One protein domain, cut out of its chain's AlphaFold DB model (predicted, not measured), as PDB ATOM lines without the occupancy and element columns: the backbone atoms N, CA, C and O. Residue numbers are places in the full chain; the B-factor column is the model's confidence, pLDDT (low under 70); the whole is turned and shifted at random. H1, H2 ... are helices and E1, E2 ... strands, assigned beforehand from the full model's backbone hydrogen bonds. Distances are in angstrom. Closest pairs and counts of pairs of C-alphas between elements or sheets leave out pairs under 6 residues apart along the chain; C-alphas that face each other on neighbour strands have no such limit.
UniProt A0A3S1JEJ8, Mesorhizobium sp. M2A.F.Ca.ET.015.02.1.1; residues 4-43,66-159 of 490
ATOM      1  N   ASN A   4     115.174 121.007  83.375       47.41
ATOM      2  CA  ASN A   4     115.719 122.115  82.609       47.41
ATOM      3  C   ASN A   4     114.757 122.386  81.442       47.41
ATOM      4  O   ASN A   4     114.875 121.767  80.388       47.41
ATOM      5  N   ILE A   5     113.755 123.236  81.676       53.16
ATOM      6  CA  ILE A   5     112.665 123.511  80.723       53.16
ATOM      7  C   ILE A   5     113.156 124.281  79.492       53.16
ATOM      8  O   ILE A   5     112.534 124.210  78.443       53.16
ATOM      9  N   SER A   6     114.354 124.873  79.562       50.53
ATOM     10  CA  SER A   6     115.050 125.463  78.408       50.53
ATOM     11  C   SER A   6     115.287 124.502  77.229       50.53
ATOM     12  O   SER A   6     115.732 124.952  76.182       50.53
ATOM     13  N   HIS A   7     115.047 123.196  77.407       51.12
ATOM     14  CA  HIS A   7     115.193 122.164  76.374       51.12
ATOM     15  C   HIS A   7     113.910 121.340  76.153       51.12
ATOM     16  O   HIS A   7     113.966 120.323  75.462       51.12
ATOM     17  N   LEU A   8     112.783 121.694  76.784       54.88
ATOM     18  CA  LEU A   8     111.510 121.039  76.479       54.88
ATOM     19  C   LEU A   8     110.930 121.661  75.201       54.88
ATOM     20  O   LEU A   8     110.941 122.887  75.114       54.88
ATOM     21  N   PRO A   9     110.430 120.859  74.243       59.66
ATOM     22  CA  PRO A   9     109.644 121.376  73.122       59.66
ATOM     23  C   PRO A   9     108.477 122.226  73.638       59.66
ATOM     24  O   PRO A   9     107.932 121.910  74.703       59.66
ATOM     25  N   ILE A  10     108.104 123.281  72.913       61.25
ATOM     26  CA  ILE A  10     107.014 124.189  73.303       61.25
ATOM     27  C   ILE A  10     105.694 123.424  73.457       61.25
ATOM     28  O   ILE A  10     105.011 123.613  74.460       61.25
ATOM     29  N   GLU A  11     105.418 122.452  72.582       56.53
ATOM     30  CA  GLU A  11     104.295 121.499  72.681       56.53
ATOM     31  C   GLU A  11     104.149 120.805  74.054       56.53
ATOM     32  O   GLU A  11     103.090 120.289  74.407       56.53
ATOM     33  N   HIS A  12     105.240 120.724  74.824       56.47
ATOM     34  CA  HIS A  12     105.303 120.052  76.123       56.47
ATOM     35  C   HIS A  12     105.457 121.036  77.295       56.47
ATOM     36  O   HIS A  12     105.677 120.602  78.437       56.47
ATOM     37  N   MET A  13     105.372 122.345  77.034       60.09
ATOM     38  CA  MET A  13     105.265 123.361  78.077       60.09
ATOM     39  C   MET A  13     103.946 123.176  78.836       60.09
ATOM     40  O   MET A  13     102.923 122.849  78.236       60.09
ATOM     41  N   PRO A  14     103.940 123.332  80.169       55.53
ATOM     42  CA  PRO A  14     102.694 123.350  80.916       55.53
ATOM     43  C   PRO A  14     101.847 124.545  80.473       55.53
ATOM     44  O   PRO A  14     102.352 125.660  80.451       55.53
ATOM     45  N   ASP A  15     100.567 124.312  80.199       56.72
ATOM     46  CA  ASP A  15      99.577 125.381  80.104       56.72
ATOM     47  C   ASP A  15      99.428 126.043  81.488       56.72
ATOM     48  O   ASP A  15      98.936 125.427  82.449       56.72
ATOM     49  N   PHE A  16      99.926 127.273  81.614       59.53
ATOM     50  CA  PHE A  16      99.858 128.055  82.843       59.53
ATOM     51  C   PHE A  16      98.571 128.900  82.953       59.53
ATOM     52  O   PHE A  16      98.347 129.487  84.017       59.53
ATOM     53  N   ASP A  17      97.667 128.861  81.960       49.03
ATOM     54  CA  ASP A  17      96.397 129.614  81.945       49.03
ATOM     55  C   ASP A  17      95.427 129.197  83.064       49.03
ATOM     56  O   ASP A  17      94.479 129.911  83.396       49.03
ATOM     57  N   ASN A  18      95.659 128.041  83.693       47.28
ATOM     58  CA  ASN A  18      94.754 127.436  84.673       47.28
ATOM     59  C   ASN A  18      95.210 127.541  86.140       47.28
ATOM     60  O   ASN A  18      94.720 126.794  86.997       47.28
ATOM     61  N   LEU A  19      96.122 128.458  86.483       50.66
ATOM     62  CA  LEU A  19      96.443 128.688  87.895       50.66
ATOM     63  C   LEU A  19      95.262 129.355  88.631       50.66
ATOM     64  O   LEU A  19      94.741 130.374  88.175       50.66
ATOM     65  N   PRO A  20      94.817 128.815  89.788       40.28
ATOM     66  CA  PRO A  20      93.731 129.413  90.548       40.28
ATOM     67  C   PRO A  20      94.072 130.862  90.928       40.28
ATOM     68  O   PRO A  20      95.190 131.119  91.393       40.28
ATOM     69  N   PRO A  21      93.120 131.809  90.835       37.75
ATOM     70  CA  PRO A  21      93.331 133.165  91.322       37.75
ATOM     71  C   PRO A  21      93.732 133.137  92.804       37.75
ATOM     72  O   PRO A  21      92.925 132.777  93.665       37.75
ATOM     73  N   GLY A  22      94.976 133.517  93.106       42.75
ATOM     74  CA  GLY A  22      95.491 133.622  94.475       42.75
ATOM     75  C   GLY A  22      96.621 132.661  94.850       42.75
ATOM     76  O   GLY A  22      97.161 132.808  95.950       42.75
ATOM     77  N   ASP A  23      97.031 131.739  93.975       50.78
ATOM     78  CA  ASP A  23      98.291 131.026  94.189       50.78
ATOM     79  C   ASP A  23      99.459 131.985  93.958       50.78
ATOM     80  O   ASP A  23      99.696 132.486  92.862       50.78
ATOM     81  N   ASN A  24     100.183 132.275  95.038       55.91
ATOM     82  CA  ASN A  24     101.392 133.073  94.985       55.91
ATOM     83  C   ASN A  24     102.408 132.354  94.068       55.91
ATOM     84  O   ASN A  24     102.856 131.266  94.443       55.91
ATOM     85  N   PRO A  25     102.818 132.926  92.917       57.44
ATOM     86  CA  PRO A  25     103.767 132.277  92.010       57.44
ATOM     87  C   PRO A  25     105.102 131.961  92.703       57.44
ATOM     88  O   PRO A  25     105.757 130.976  92.367       57.44
ATOM     89  N   TRP A  26     105.433 132.708  93.764       56.69
ATOM     90  CA  TRP A  26     106.592 132.504  94.636       56.69
ATOM     91  C   TRP A  26     106.543 131.184  95.434       56.69
ATOM     92  O   TRP A  26     107.567 130.725  95.939       56.69
ATOM     93  N   ASN A  27     105.368 130.550  95.541       58.12
ATOM     94  CA  ASN A  27     105.155 129.273  96.227       58.12
ATOM     95  C   ASN A  27     104.884 128.097  95.274       58.12
ATOM     96  O   ASN A  27     104.780 126.964  95.751       58.12
ATOM     97  N   ASN A  28     104.780 128.322  93.958       63.66
ATOM     98  CA  ASN A  28     104.574 127.235  93.005       63.66
ATOM     99  C   ASN A  28     105.913 126.505  92.750       63.66
ATOM    100  O   ASN A  28     106.867 127.101  92.237       63.66
ATOM    101  N   PRO A  29     106.022 125.209  93.100       63.97
ATOM    102  CA  PRO A  29     107.269 124.464  92.973       63.97
ATOM    103  C   PRO A  29     107.740 124.300  91.523       63.97
ATOM    104  O   PRO A  29     108.937 124.125  91.320       63.97
ATOM    105  N   ILE A  30     106.840 124.382  90.533       65.31
ATOM    106  CA  ILE A  30     107.203 124.310  89.111       65.31
ATOM    107  C   ILE A  30     108.032 125.540  88.732       65.31
ATOM    108  O   ILE A  30     109.157 125.380  88.272       65.31
ATOM    109  N   TYR A  31     107.553 126.756  89.022       67.44
ATOM    110  CA  TYR A  31     108.300 127.983  88.718       67.44
ATOM    111  C   TYR A  31     109.638 128.047  89.455       67.44
ATOM    112  O   TYR A  31     110.652 128.419  88.867       67.44
ATOM    113  N   ARG A  32     109.691 127.619  90.721       66.38
ATOM    114  CA  ARG A  32     110.936 127.646  91.507       66.38
ATOM    115  C   ARG A  32     112.046 126.758  90.935       66.38
ATOM    116  O   ARG A  32     113.217 127.066  91.134       66.38
ATOM    117  N   ASP A  33     111.695 125.677  90.245       66.06
ATOM    118  CA  ASP A  33     112.670 124.766  89.639       66.06
ATOM    119  C   ASP A  33     113.219 125.275  88.288       66.06
ATOM    120  O   ASP A  33     114.250 124.763  87.835       66.06
ATOM    121  N   ILE A  34     112.550 126.259  87.669       66.81
ATOM    122  CA  ILE A  34     112.853 126.802  86.330       66.81
ATOM    123  C   ILE A  34     113.523 128.179  86.413       66.81
ATOM    124  O   ILE A  34     114.357 128.512  85.573       66.81
ATOM    125  N   MET A  35     113.175 128.977  87.425       72.06
ATOM    126  CA  MET A  35     113.722 130.322  87.603       72.06
ATOM    127  C   MET A  35     115.198 130.319  88.037       72.06
ATOM    128  O   MET A  35     115.673 129.355  88.647       72.06
ATOM    129  N   PRO A  36     115.937 131.418  87.784       67.94
ATOM    130  CA  PRO A  36     117.299 131.585  88.275       67.94
ATOM    131  C   PRO A  36     117.405 131.383  89.800       67.94
ATOM    132  O   PRO A  36     116.508 131.789  90.546       67.94
ATOM    133  N   PRO A  37     118.513 130.808  90.309       66.81
ATOM    134  CA  PRO A  37     118.736 130.697  91.746       66.81
ATOM    135  C   PRO A  37     118.649 132.066  92.427       66.81
ATOM    136  O   PRO A  37     119.307 133.012  92.003       66.81
ATOM    137  N   GLY A  38     117.860 132.161  93.496       67.19
ATOM    138  CA  GLY A  38     117.676 133.410  94.238       67.19
ATOM    139  C   GLY A  38     116.570 134.324  93.702       67.19
ATOM    140  O   GLY A  38     116.223 135.273  94.393       67.19
ATOM    141  N   PHE A  39     115.967 134.020  92.545       72.88
ATOM    142  CA  PHE A  39     114.886 134.828  91.957       72.88
ATOM    143  C   PHE A  39     113.668 134.951  92.885       72.88
ATOM    144  O   PHE A  39     113.052 136.006  92.981       72.88
ATOM    145  N   PHE A  40     113.364 133.877  93.625       68.38
ATOM    146  CA  PHE A  40     112.288 133.852  94.618       68.38
ATOM    147  C   PHE A  40     112.764 133.966  96.084       68.38
ATOM    148  O   PHE A  40     111.950 133.832  96.995       68.38
ATOM    149  N   ASP A  41     114.063 134.174  96.341       65.19
ATOM    150  CA  ASP A  41     114.668 134.163  97.699       65.19
ATOM    151  C   ASP A  41     114.503 135.497  98.454       65.19
ATOM    152  O   ASP A  41     115.038 135.718  99.538       65.19
ATOM    153  N   ASP A  42     113.715 136.401  97.890       60.19
ATOM    154  CA  ASP A  42     113.544 137.772  98.350       60.19
ATOM    155  C   ASP A  42     112.460 137.844  99.455       60.19
ATOM    156  O   ASP A  42     111.430 138.513  99.361       60.19
ATOM    157  N   THR A  43     112.671 137.051 100.514       53.19
ATOM    158  CA  THR A  43     111.795 136.950 101.703       53.19
ATOM    159  C   THR A  43     111.937 138.130 102.666       53.19
ATOM    160  O   THR A  43     111.037 138.387 103.471       53.19
ATOM    161  N   PRO A  66     108.677 160.792  90.961       87.81
ATOM    162  CA  PRO A  66     108.653 159.558  90.186       87.81
ATOM    163  C   PRO A  66     110.046 158.951  89.992       87.81
ATOM    164  O   PRO A  66     110.993 159.662  89.624       87.81
ATOM    165  N   ALA A  67     110.145 157.637  90.173       91.31
ATOM    166  CA  ALA A  67     111.338 156.870  89.859       91.31
ATOM    167  C   ALA A  67     111.767 157.022  88.384       91.31
ATOM    168  O   ALA A  67     110.971 157.247  87.471       91.31
ATOM    169  N   ILE A  68     113.062 156.850  88.119       93.94
ATOM    170  CA  ILE A  68     113.607 156.713  86.765       93.94
ATOM    171  C   ILE A  68     113.916 155.236  86.540       93.94
ATOM    172  O   ILE A  68     114.841 154.691  87.149       93.94
ATOM    173  N   ILE A  69     113.153 154.611  85.646       95.62
ATOM    174  CA  ILE A  69     113.306 153.205  85.266       95.62
ATOM    175  C   ILE A  69     114.029 153.117  83.912       95.62
ATOM    176  O   ILE A  69     113.799 153.913  83.001       95.62
ATOM    177  N   GLY A  70     114.956 152.170  83.797       93.69
ATOM    178  CA  GLY A  70     115.714 151.867  82.582       93.69
ATOM    179  C   GLY A  70     116.169 150.409  82.574       93.69
ATOM    180  O   GLY A  70     115.584 149.579  83.260       93.69
ATOM    181  N   GLY A  71     117.243 150.092  81.851       96.19
ATOM    182  CA  GLY A  71     117.767 148.725  81.751       96.19
ATOM    183  C   GLY A  71     117.287 148.009  80.490       96.19
ATOM    184  O   GLY A  71     117.056 148.647  79.466       96.19
ATOM    185  N   THR A  72     117.209 146.680  80.536       97.56
ATOM    186  CA  THR A  72     116.707 145.858  79.428       97.56
ATOM    187  C   THR A  72     115.237 145.565  79.659       97.56
ATOM    188  O   THR A  72     114.901 144.775  80.533       97.56
ATOM    189  N   ASP A  73     114.379 146.183  78.860       97.62
ATOM    190  CA  ASP A  73     112.917 146.079  78.901       97.62
ATOM    191  C   ASP A  73     112.339 145.423  77.638       97.62
ATOM    192  O   ASP A  73     111.141 145.487  77.385       97.62
ATOM    193  N   THR A  74     113.191 144.778  76.839       97.94
ATOM    194  CA  THR A  74     112.782 144.057  75.633       97.94
ATOM    195  C   THR A  74     113.277 142.618  75.654       97.94
ATOM    196  O   THR A  74     114.428 142.345  76.007       97.94
ATOM    197  N   GLY A  75     112.410 141.695  75.247       97.12
ATOM    198  CA  GLY A  75     112.698 140.279  75.040       97.12
ATOM    199  C   GLY A  75     112.305 139.831  73.635       97.12
ATOM    200  O   GLY A  75     111.527 140.497  72.950       97.12
ATOM    201  N   ARG A  76     112.875 138.709  73.188       96.81
ATOM    202  CA  ARG A  76     112.503 138.061  71.926       96.81
ATOM    203  C   ARG A  76     112.340 136.564  72.119       96.81
ATOM    204  O   ARG A  76     113.223 135.933  72.700       96.81
ATOM    205  N   ILE A  77     111.264 136.031  71.572       95.75
ATOM    206  CA  ILE A  77     110.980 134.605  71.462       95.75
ATOM    207  C   ILE A  77     110.750 134.315  69.986       95.75
ATOM    208  O   ILE A  77     109.999 135.023  69.319       95.75
ATOM    209  N   THR A  78     111.443 133.311  69.482       95.31
ATOM    210  CA  THR A  78     111.108 132.656  68.232       95.31
ATOM    211  C   THR A  78     110.609 131.281  68.619       95.31
ATOM    212  O   THR A  78     111.298 130.541  69.330       95.31
ATOM    213  N   GLU A  79     109.402 130.981  68.174       93.62
ATOM    214  CA  GLU A  79     108.784 129.679  68.315       93.62
ATOM    215  C   GLU A  79     109.742 128.545  67.916       93.62
ATOM    216  O   GLU A  79     110.614 128.720  67.061       93.62
ATOM    217  N   ASP A  80     109.658 127.426  68.635       89.75
ATOM    218  CA  ASP A  80     110.491 126.222  68.524       89.75
ATOM    219  C   ASP A  80     112.010 126.397  68.632       89.75
ATOM    220  O   ASP A  80     112.774 125.425  68.617       89.75
ATOM    221  N   GLN A  81     112.486 127.627  68.802       89.94
ATOM    222  CA  GLN A  81     113.903 127.941  68.928       89.94
ATOM    223  C   GLN A  81     114.267 128.316  70.357       89.94
ATOM    224  O   GLN A  81     115.325 127.911  70.855       89.94
ATOM    225  N   ASN A  82     113.435 129.114  71.027       88.50
ATOM    226  CA  ASN A  82     113.688 129.539  72.393       88.50
ATOM    227  C   ASN A  82     112.407 129.827  73.167       88.50
ATOM    228  O   ASN A  82     111.564 130.588  72.727       88.50
ATOM    229  N   ASN A  83     112.341 129.323  74.398       87.81
ATOM    230  CA  ASN A  83     111.085 129.315  75.154       87.81
ATOM    231  C   ASN A  83     111.125 130.216  76.398       87.81
ATOM    232  O   ASN A  83     110.226 130.207  77.237       87.81
ATOM    233  N   ILE A  84     112.236 130.937  76.564       90.00
ATOM    234  CA  ILE A  84     112.513 131.795  77.712       90.00
ATOM    235  C   ILE A  84     113.204 133.062  77.210       90.00
ATOM    236  O   ILE A  84     114.169 132.987  76.444       90.00
ATOM    237  N   ALA A  85     112.754 134.218  77.692       93.88
ATOM    238  CA  ALA A  85     113.455 135.490  77.552       93.88
ATOM    239  C   ALA A  85     113.731 136.077  78.939       93.88
ATOM    240  O   ALA A  85     112.949 135.905  79.868       93.88
ATOM    241  N   THR A  86     114.856 136.767  79.105       94.81
ATOM    242  CA  THR A  86     115.253 137.333  80.403       94.81
ATOM    243  C   THR A  86     115.842 138.720  80.236       94.81
ATOM    244  O   THR A  86     116.519 138.982  79.240       94.81
ATOM    245  N   GLY A  87     115.713 139.553  81.261       95.62
ATOM    246  CA  GLY A  87     116.403 140.833  81.328       95.62
ATOM    247  C   GLY A  87     116.402 141.421  82.729       95.62
ATOM    248  O   GLY A  87     116.041 140.771  83.711       95.62
ATOM    249  N   THR A  88     116.881 142.655  82.831       96.38
ATOM    250  CA  THR A  88     116.989 143.356  84.110       96.38
ATOM    251  C   THR A  88     116.652 144.823  83.916       96.38
ATOM    252  O   THR A  88     117.336 145.532  83.173       96.38
ATOM    253  N   LEU A  89     115.611 145.274  84.605       96.75
ATOM    254  CA  LEU A  89     115.288 146.678  84.773       96.75
ATOM    255  C   LEU A  89     116.176 147.288  85.859       96.75
ATOM    256  O   LEU A  89     116.521 146.651  86.853       96.75
ATOM    257  N   THR A  90     116.543 148.546  85.674       95.38
ATOM    258  CA  THR A  90     117.266 149.350  86.659       95.38
ATOM    259  C   THR A  90     116.363 150.461  87.150       95.38
ATOM    260  O   THR A  90     115.682 151.081  86.337       95.38
ATOM    261  N   ILE A  91     116.414 150.761  88.441       93.50
ATOM    262  CA  ILE A  91     115.607 151.812  89.055       93.50
ATOM    263  C   ILE A  91     116.483 152.773  89.853       93.50
ATOM    264  O   ILE A  91     117.391 152.365  90.581       93.50
ATOM    265  N   ILE A  92     116.214 154.066  89.696       91.19
ATOM    266  CA  ILE A  92     116.763 155.131  90.530       91.19
ATOM    267  C   ILE A  92     115.589 155.936  91.061       91.19
ATOM    268  O   ILE A  92     114.853 156.528  90.276       91.19
ATOM    269  N   ASP A  93     115.464 155.994  92.381       88.38
ATOM    270  CA  ASP A  93     114.412 156.749  93.052       88.38
ATOM    271  C   ASP A  93     115.028 157.840  93.952       88.38
ATOM    272  O   ASP A  93     115.931 157.534  94.748       88.38
ATOM    273  N   PRO A  94     114.637 159.122  93.801       87.19
ATOM    274  CA  PRO A  94     115.039 160.198  94.709       87.19
ATOM    275  C   PRO A  94     114.554 160.000  96.153       87.19
ATOM    276  O   PRO A  94     115.198 160.509  97.082       87.19
ATOM    277  N   ASP A  95     113.466 159.258  96.345       83.12
ATOM    278  CA  ASP A  95     112.849 158.977  97.629       83.12
ATOM    279  C   ASP A  95     113.510 157.771  98.318       83.12
ATOM    280  O   ASP A  95     113.752 156.684  97.779       83.12
ATOM    281  N   ARG A  96     113.938 158.000  99.567       80.12
ATOM    282  CA  ARG A  96     114.803 157.057 100.283       80.12
ATOM    283  C   ARG A  96     114.037 155.786 100.641       80.12
ATOM    284  O   ARG A  96     113.361 155.743 101.666       80.12
ATOM    285  N   GLY A  97     114.354 154.714  99.925       77.31
ATOM    286  CA  GLY A  97     113.813 153.379 100.179       77.31
ATOM    287  C   GLY A  97     112.900 152.875  99.069       77.31
ATOM    288  O   GLY A  97     112.549 151.702  99.125       77.31
ATOM    289  N   ASP A  98     112.619 153.697  98.054       81.75
ATOM    290  CA  ASP A  98     111.599 153.410  97.037       81.75
ATOM    291  C   ASP A  98     112.181 152.905  95.700       81.75
ATOM    292  O   ASP A  98     111.452 152.535  94.787       81.75
ATOM    293  N   ALA A  99     113.510 152.742  95.622       87.38
ATOM    294  CA  ALA A  99     114.222 152.164  94.475       87.38
ATOM    295  C   ALA A  99     114.057 150.627  94.355       87.38
ATOM    296  O   ALA A  99     115.047 149.892  94.317       87.38
ATOM    297  N   TRP A 100     112.810 150.152  94.315       87.50
ATOM    298  CA  TRP A 100     112.399 148.751  94.176       87.50
ATOM    299  C   TRP A 100     111.198 148.613  93.237       87.50
ATOM    300  O   TRP A 100     110.380 149.525  93.111       87.50
ATOM    301  N   PHE A 101     111.059 147.440  92.624       89.69
ATOM    302  CA  PHE A 101     109.896 147.084  91.810       89.69
ATOM    303  C   PHE A 101     108.810 146.385  92.632       89.69
ATOM    304  O   PHE A 101     109.107 145.645  93.572       89.69
ATOM    305  N   MET A 102     107.546 146.576  92.246       88.00
ATOM    306  CA  MET A 102     106.469 145.680  92.657       88.00
ATOM    307  C   MET A 102     106.654 144.347  91.932       88.00
ATOM    308  O   MET A 102     106.483 144.246  90.718       88.00
ATOM    309  N   ASN A 103     107.049 143.331  92.689       85.31
ATOM    310  CA  ASN A 103     107.287 141.993  92.177       85.31
ATOM    311  C   ASN A 103     105.966 141.274  91.863       85.31
ATOM    312  O   ASN A 103     104.948 141.486  92.526       85.31
ATOM    313  N   GLY A 104     105.970 140.385  90.872       84.00
ATOM    314  CA  GLY A 104     104.735 139.737  90.437       84.00
ATOM    315  C   GLY A 104     104.900 138.795  89.257       84.00
ATOM    316  O   GLY A 104     105.987 138.657  88.700       84.00
ATOM    317  N   ALA A 105     103.791 138.148  88.909       86.25
ATOM    318  CA  ALA A 105     103.616 137.437  87.652       86.25
ATOM    319  C   ALA A 105     102.508 138.133  86.859       86.25
ATOM    320  O   ALA A 105     101.478 138.504  87.428       86.25
ATOM    321  N   PHE A 106     102.737 138.312  85.568       89.81
ATOM    322  CA  PHE A 106     101.871 139.031  84.651       89.81
ATOM    323  C   PHE A 106     101.570 138.081  83.488       89.81
ATOM    324  O   PHE A 106     102.483 137.736  82.741       89.81
ATOM    325  N   GLN A 107     100.324 137.608  83.394       89.75
ATOM    326  CA  GLN A 107      99.886 136.701  82.327       89.75
ATOM    327  C   GLN A 107      99.607 137.501  81.056       89.75
ATOM    328  O   GLN A 107      98.917 138.524  81.114       89.75
ATOM    329  N   GLY A 108     100.179 137.048  79.950       92.12
ATOM    330  CA  GLY A 108      99.902 137.503  78.597       92.12
ATOM    331  C   GLY A 108      99.057 136.482  77.834       92.12
ATOM    332  O   GLY A 108      98.534 135.540  78.423       92.12
ATOM    333  N   ASP A 109      98.926 136.683  76.530       93.00
ATOM    334  CA  ASP A 109      98.203 135.786  75.624       93.00
ATOM    335  C   ASP A 109      99.059 134.559  75.230       93.00
ATOM    336  O   ASP A 109      98.527 133.494  74.912       93.00
ATOM    337  N   HIS A 110     100.391 134.697  75.266       93.19
ATOM    338  CA  HIS A 110     101.345 133.668  74.835       93.19
ATOM    339  C   HIS A 110     102.372 133.273  75.893       93.19
ATOM    340  O   HIS A 110     103.285 132.498  75.608       93.19
ATOM    341  N   GLY A 111     102.261 133.798  77.109       91.12
ATOM    342  CA  GLY A 111     103.178 133.448  78.182       91.12
ATOM    343  C   GLY A 111     103.024 134.301  79.425       91.12
ATOM    344  O   GLY A 111     102.243 135.250  79.488       91.12
ATOM    345  N   THR A 112     103.840 134.002  80.429       90.94
ATOM    346  CA  THR A 112     103.860 134.733  81.698       90.94
ATOM    347  C   THR A 112     105.186 135.469  81.888       90.94
ATOM    348  O   THR A 112     106.264 134.865  81.857       90.94
ATOM    349  N   LEU A 113     105.128 136.770  82.194       93.88
ATOM    350  CA  LEU A 113     106.274 137.541  82.680       93.88
ATOM    351  C   LEU A 113     106.343 137.492  84.210       93.88
ATOM    352  O   LEU A 113     105.397 137.860  84.899       93.88
ATOM    353  N   PHE A 114     107.492 137.122  84.757       90.69
ATOM    354  CA  PHE A 114     107.797 137.202  86.181       90.69
ATOM    355  C   PHE A 114     108.796 138.322  86.426       90.69
ATOM    356  O   PHE A 114     109.806 138.393  85.733       90.69
ATOM    357  N   LEU A 115     108.547 139.156  87.433       91.31
ATOM    358  CA  LEU A 115     109.419 140.256  87.845       91.31
ATOM    359  C   LEU A 115     109.752 140.121  89.333       91.31
ATOM    360  O   LEU A 115     108.845 140.025  90.166       91.31
ATOM    361  N   ASP A 116     111.040 140.132  89.671       88.38
ATOM    362  CA  ASP A 116     111.506 140.249  91.054       88.38
ATOM    363  C   ASP A 116     111.582 141.722  91.507       88.38
ATOM    364  O   ASP A 116     111.533 142.656  90.702       88.38
ATOM    365  N   MET A 117     111.719 141.961  92.815       87.50
ATOM    366  CA  MET A 117     111.757 143.332  93.350       87.50
ATOM    367  C   MET A 117     113.031 144.107  92.964       87.50
ATOM    368  O   MET A 117     113.087 145.328  93.123       87.50
ATOM    369  N   ARG A 118     114.059 143.415  92.459       88.56
ATOM    370  CA  ARG A 118     115.358 143.968  92.046       88.56
ATOM    371  C   ARG A 118     115.384 144.334  90.563       88.56
ATOM    372  O   ARG A 118     116.380 144.891  90.105       88.56
ATOM    373  N   GLY A 119     114.302 144.057  89.835       91.19
ATOM    374  CA  GLY A 119     114.144 144.363  88.420       91.19
ATOM    375  C   GLY A 119     114.528 143.218  87.487       91.19
ATOM    376  O   GLY A 119     114.435 143.390  86.273       91.19
ATOM    377  N   THR A 120     114.953 142.057  87.994       93.19
ATOM    378  CA  THR A 120     115.177 140.884  87.139       93.19
ATOM    379  C   THR A 120     113.832 140.365  86.672       93.19
ATOM    380  O   THR A 120     112.950 140.102  87.489       93.19
ATOM    381  N   TRP A 121     113.691 140.163  85.368       94.56
ATOM    382  CA  TRP A 121     112.505 139.540  84.810       94.56
ATOM    383  C   TRP A 121     112.843 138.312  83.977       94.56
ATOM    384  O   TRP A 121     113.905 138.217  83.351       94.56
ATOM    385  N   VAL A 122     111.908 137.369  83.986       93.00
ATOM    386  CA  VAL A 122     111.925 136.143  83.193       93.00
ATOM    387  C   VAL A 122     110.555 135.997  82.555       93.00
ATOM    388  O   VAL A 122     109.548 135.971  83.252       93.00
ATOM    389  N   TYR A 123     110.529 135.901  81.237       93.31
ATOM    390  CA  TYR A 123     109.353 135.547  80.466       93.31
ATOM    391  C   TYR A 123     109.434 134.068  80.088       93.31
ATOM    392  O   TYR A 123     110.467 133.629  79.570       93.31
ATOM    393  N   LEU A 124     108.368 133.320  80.362       89.88
ATOM    394  CA  LEU A 124     108.187 131.926  79.957       89.88
ATOM    395  C   LEU A 124     107.043 131.874  78.943       89.88
ATOM    396  O   LEU A 124     105.974 132.396  79.240       89.88
ATOM    397  N   VAL A 125     107.286 131.271  77.780       90.69
ATOM    398  CA  VAL A 125     106.268 131.121  76.729       90.69
ATOM    399  C   VAL A 125     105.366 129.910  77.007       90.69
ATOM    400  O   VAL A 125     105.851 128.880  77.487       90.69
ATOM    401  N   ASP A 126     104.086 130.040  76.672       89.00
ATOM    402  CA  ASP A 126     103.053 129.006  76.751       89.00
ATOM    403  C   ASP A 126     102.863 128.320  75.388       89.00
ATOM    404  O   ASP A 126     103.313 128.812  74.352       89.00
ATOM    405  N   SER A 127     102.173 127.176  75.359       88.88
ATOM    406  CA  SER A 127     101.940 126.430  74.112       88.88
ATOM    407  C   SER A 127     101.044 127.163  73.109       88.88
ATOM    408  O   SER A 127     100.999 126.769  71.953       88.88
ATOM    409  N   SER A 128     100.335 128.222  73.516       91.56
ATOM    410  CA  SER A 128      99.533 129.050  72.605       91.56
ATOM    411  C   SER A 128     100.379 129.802  71.576       91.56
ATOM    412  O   SER A 128      99.830 130.303  70.602       91.56
ATOM    413  N   VAL A 129     101.702 129.899  71.758       93.31
ATOM    414  CA  VAL A 129     102.597 130.418  70.711       93.31
ATOM    415  C   VAL A 129     102.625 129.512  69.475       93.31
ATOM    416  O   VAL A 129     102.912 130.031  68.408       93.31
ATOM    417  N   GLN A 130     102.244 128.228  69.607       93.94
ATOM    418  CA  GLN A 130     102.200 127.255  68.501       93.94
ATOM    419  C   GLN A 130     101.129 127.535  67.454       93.94
ATOM    420  O   GLN A 130     100.956 126.782  66.511       93.94
ATOM    421  N   SER A 131     100.327 128.576  67.667       95.81
ATOM    422  CA  SER A 131      99.337 128.981  66.688       95.81
ATOM    423  C   SER A 131      99.867 130.021  65.707       95.81
ATOM    424  O   SER A 131      99.105 130.400  64.829       95.81
ATOM    425  N   LEU A 132     101.072 130.571  65.909       96.44
ATOM    426  CA  LEU A 132     101.591 131.685  65.114       96.44
ATOM    427  C   LEU A 132     102.192 131.200  63.791       96.44
ATOM    428  O   LEU A 132     103.235 130.561  63.791       96.44
ATOM    429  N   GLN A 133     101.649 131.682  62.675       97.62
ATOM    430  CA  GLN A 133     102.098 131.305  61.330       97.62
ATOM    431  C   GLN A 133     103.570 131.681  61.063       97.62
ATOM    432  O   GLN A 133     104.127 132.603  61.675       97.62
ATOM    433  N   GLU A 134     104.203 131.057  60.059       96.06
ATOM    434  CA  GLU A 134     105.595 131.338  59.666       96.06
ATOM    435  C   GLU A 134     105.881 132.841  59.515       96.06
ATOM    436  O   GLU A 134     105.400 133.545  58.618       96.06
ATOM    437  N   GLY A 135     106.745 133.350  60.392       96.31
ATOM    438  CA  GLY A 135     107.169 134.742  60.382       96.31
ATOM    439  C   GLY A 135     106.159 135.735  60.965       96.31
ATOM    440  O   GLY A 135     106.535 136.913  61.098       96.31
ATOM    441  N   GLU A 136     104.962 135.296  61.370       98.06
ATOM    442  CA  GLU A 136     103.975 136.095  62.098       98.06
ATOM    443  C   GLU A 136     104.620 136.736  63.331       98.06
ATOM    444  O   GLU A 136     105.507 136.171  63.977       98.06
ATOM    445  N   LYS A 137     104.234 137.982  63.627       97.19
ATOM    446  CA  LYS A 137     104.763 138.746  64.760       97.19
ATOM    447  C   LYS A 137     103.647 139.066  65.738       97.19
ATOM    448  O   LYS A 137     102.785 139.883  65.425       97.19
ATOM    449  N   ALA A 138     103.766 138.541  66.950       97.25
ATOM    450  CA  ALA A 138     103.003 139.000  68.100       97.25
ATOM    451  C   ALA A 138     103.887 139.850  69.028       97.25
ATOM    452  O   ALA A 138     105.118 139.738  69.042       97.25
ATOM    453  N   LEU A 139     103.266 140.767  69.769       97.62
ATOM    454  CA  LEU A 139     103.944 141.635  70.726       97.62
ATOM    455  C   LEU A 139     103.149 141.654  72.022       97.62
ATOM    456  O   LEU A 139     102.029 142.159  72.049       97.62
ATOM    457  N   GLU A 140     103.768 141.191  73.098       97.62
ATOM    458  CA  GLU A 140     103.197 141.284  74.435       97.62
ATOM    459  C   GLU A 140     103.808 142.458  75.192       97.62
ATOM    460  O   GLU A 140     105.025 142.673  75.168       97.62
ATOM    461  N   ILE A 141     102.957 143.235  75.859       97.88
ATOM    462  CA  ILE A 141     103.356 144.406  76.641       97.88
ATOM    463  C   ILE A 141     102.886 144.198  78.075       97.88
ATOM    464  O   ILE A 141     101.690 144.205  78.357       97.88
ATOM    465  N   PHE A 142     103.845 144.051  78.981       97.44
ATOM    466  CA  PHE A 142     103.595 143.874  80.402       97.44
ATOM    467  C   PHE A 142     103.825 145.193  81.131       97.44
ATOM    468  O   PHE A 142     104.953 145.686  81.192       97.44
ATOM    469  N   GLU A 143     102.758 145.764  81.687       96.56
ATOM    470  CA  GLU A 143     102.827 146.959  82.528       96.56
ATOM    471  C   GLU A 143     103.301 146.577  83.936       96.56
ATOM    472  O   GLU A 143     102.638 145.835  84.662       96.56
ATOM    473  N   VAL A 144     104.458 147.105  84.327       94.81
ATOM    474  CA  VAL A 144     105.089 146.905  85.633       94.81
ATOM    475  C   VAL A 144     105.221 148.249  86.339       94.81
ATOM    476  O   VAL A 144     105.060 149.311  85.743       94.81
ATOM    477  N   SER A 145     105.481 148.245  87.641       93.44
ATOM    478  CA  SER A 145     105.645 149.499  88.383       93.44
ATOM    479  C   SER A 145     106.592 149.353  89.559       93.44
ATOM    480  O   SER A 145     106.789 148.264  90.101       93.44
ATOM    481  N   SER A 146     107.204 150.464  89.941       92.94
ATOM    482  CA  SER A 146     107.951 150.589  91.187       92.94
ATOM    483  C   SER A 146     107.034 150.684  92.402       92.94
ATOM    484  O   SER A 146     105.819 150.849  92.282       92.94
ATOM    485  N   VAL A 147     107.616 150.549  93.595       87.69
ATOM    486  CA  VAL A 147     106.878 150.600  94.871       87.69
ATOM    487  C   VAL A 147     106.177 151.953  95.088       87.69
ATOM    488  O   VAL A 147     105.110 151.988  95.701       87.69
ATOM    489  N   ASP A 148     106.721 153.046  94.543       84.56
ATOM    490  CA  ASP A 148     106.125 154.394  94.548       84.56
ATOM    491  C   ASP A 148     104.970 154.573  93.531       84.56
ATOM    492  O   ASP A 148     104.300 155.610  93.522       84.56
ATOM    493  N   GLY A 149     104.721 153.568  92.682       87.81
ATOM    494  CA  GLY A 149     103.696 153.565  91.641       87.81
ATOM    495  C   GLY A 149     104.136 154.105  90.278       87.81
ATOM    496  O   GLY A 149     103.279 154.241  89.401       87.81
ATOM    497  N   THR A 150     105.420 154.410  90.059       93.69
ATOM    498  CA  THR A 150     105.903 154.834  88.734       93.69
ATOM    499  C   THR A 150     105.808 153.673  87.723       93.69
ATOM    500  O   THR A 150     106.385 152.611  87.966       93.69
ATOM    501  N   PRO A 151     105.071 153.824  86.600       95.81
ATOM    502  CA  PRO A 151     104.870 152.749  85.629       95.81
ATOM    503  C   PRO A 151     106.052 152.597  84.659       95.81
ATOM    504  O   PRO A 151     106.706 153.577  84.301       95.81
ATOM    505  N   HIS A 152     106.275 151.374  84.182       96.75
ATOM    506  CA  HIS A 152     107.179 151.022  83.080       96.75
ATOM    507  C   HIS A 152     106.599 149.829  82.313       96.75
ATOM    508  O   HIS A 152     105.750 149.118  82.844       96.75
ATOM    509  N   SER A 153     107.068 149.562  81.096       97.38
ATOM    510  CA  SER A 153     106.631 148.386  80.337       97.38
ATOM    511  C   SER A 153     107.793 147.485  79.948       97.38
ATOM    512  O   SER A 153     108.882 147.959  79.633       97.38
ATOM    513  N   VAL A 154     107.554 146.175  79.968       98.50
ATOM    514  CA  VAL A 154     108.434 145.171  79.359       98.50
ATOM    515  C   VAL A 154     107.753 144.647  78.102       98.50
ATOM    516  O   VAL A 154     106.586 144.265  78.145       98.50
ATOM    517  N   GLN A 155     108.470 144.645  76.981       98.44
ATOM    518  CA  GLN A 155     107.945 144.260  75.674       98.44
ATOM    519  C   GLN A 155     108.580 142.956  75.198       98.44
ATOM    520  O   GLN A 155     109.801 142.874  75.038       98.44
ATOM    521  N   ILE A 156     107.766 141.945  74.922       98.50
ATOM    522  CA  ILE A 156     108.215 140.651  74.409       98.50
ATOM    523  C   ILE A 156     107.747 140.517  72.964       98.50
ATOM    524  O   ILE A 156     106.554 140.441  72.691       98.50
ATOM    525  N   ALA A 157     108.697 140.522  72.029       98.19
ATOM    526  CA  ALA A 157     108.406 140.291  70.619       98.19
ATOM    527  C   ALA A 157     108.486 138.792  70.307       98.19
ATOM    528  O   ALA A 157     109.532 138.173  70.516       98.19
ATOM    529  N   LEU A 158     107.399 138.242  69.780       98.12
ATOM    530  CA  LEU A 158     107.255 136.847  69.382       98.12
ATOM    531  C   LEU A 158     107.410 136.721  67.860       98.12
ATOM    532  O   LEU A 158     107.168 137.670  67.106       98.12
ATOM    533  N   THR A 159     107.878 135.573  67.394       97.62
ATOM    534  CA  THR A 159     107.982 135.230  65.974       97.62
ATOM    535  C   THR A 159     107.537 133.796  65.781       97.62
ATOM    536  O   THR A 159     108.184 132.921  66.357       97.62
TER     537      THR A 159
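AT A GLANCE: This is residues 4 to 43 and 66 to 159 of the 490 residues of a protein of Mesorhizobium sp. M2A.F.Ca.ET.015.02.1.1 (UniProt A0A3S1JEJ8). A five-stranded sheet, curled like part of a barrel, and a three-stranded sheet over its hollow side make a narrow, incompletely closed barrel; E1 running on into E2 bridges the sheets on one side, and E4 and E7 form the looser seam. H2 sits near one end, and residues 4 to 43, with the short H1, lie outside on the five-stranded side. The printed part has 134 residues, under half in named elements, in the order H1 E1 E2 E3 E4 E5 E6 H2 E7 E8, mostly strand. The sheet E1 E3 E6 E5 E4 is antiparallel, and E2 E8 E7 is mixed. The whole is compact, radius of gyration of the C-alphas 15.1 A, and only just elongated, spanning 47 by 31 by 25 A.

HOW THE PARTS SIT: In the twisted larger sheet, E3, residues 84 to 92, has staggered pairing: residues 84 to 88 with E6, residues 120 to 125 (N 85 to O 123, 3.0 A), and 89 to 92 with E1, residues 68 to 71 (N 70 to O 90, 2.9 A). E5, residues 111 to 115, forms hairpins with E6 (N 114 to O 122, 2.8 A) and E4, residues 104 to 107 (N 106 to O 113, 2.8 A). E4 E5 E6 is a meander, each strand the antiparallel neighbour of the one before; with E3 it is a Greek key, first strand beside fourth. E8, residues 151 to 159, is parallel to E2, residues 74 to 78 (N 75 to O 155, 2.9 A), and forms a hairpin with E7, residues 139 to 145 (N 142 to O 154, 2.9 A). Between the sheets, the closest C-alphas of E2 and E3 are Gly 75 and Ala 85, 5.5 A; of E4 and E7, Phe 106 and Phe 142, 6.7 A. H1, residues 29 to 34, only grazes the larger sheet with residues 31 to 34. H2, residues 127 to 131, is on neither sheet. O i to N i+4 pairs are within hydrogen-bond range in 1 of 2 in H1 and 0 of 1 in H2, where 2 of 2 i+3 pairs are.

IN THESE COORDINATES: E3 is 27.0 A long, E8 26.5 A, E7 19.4 A and E6 16.8 A. H1 begins at C-alpha 29 (107.269, 124.464, 92.973); E8 ends at C-alpha 159 (107.982, 135.230, 65.974).

THE WHOLE: The farthest C-alphas, Arg 96 and Glu 134, are 48.9 A apart. Residues 44 to 65 are not printed; C-alphas 43 and 66 are 25.6 A apart. The link E3 to E4 is long. pLDDT is under 70 at residues 4 to 34, 36 to 38 and 40 to 43.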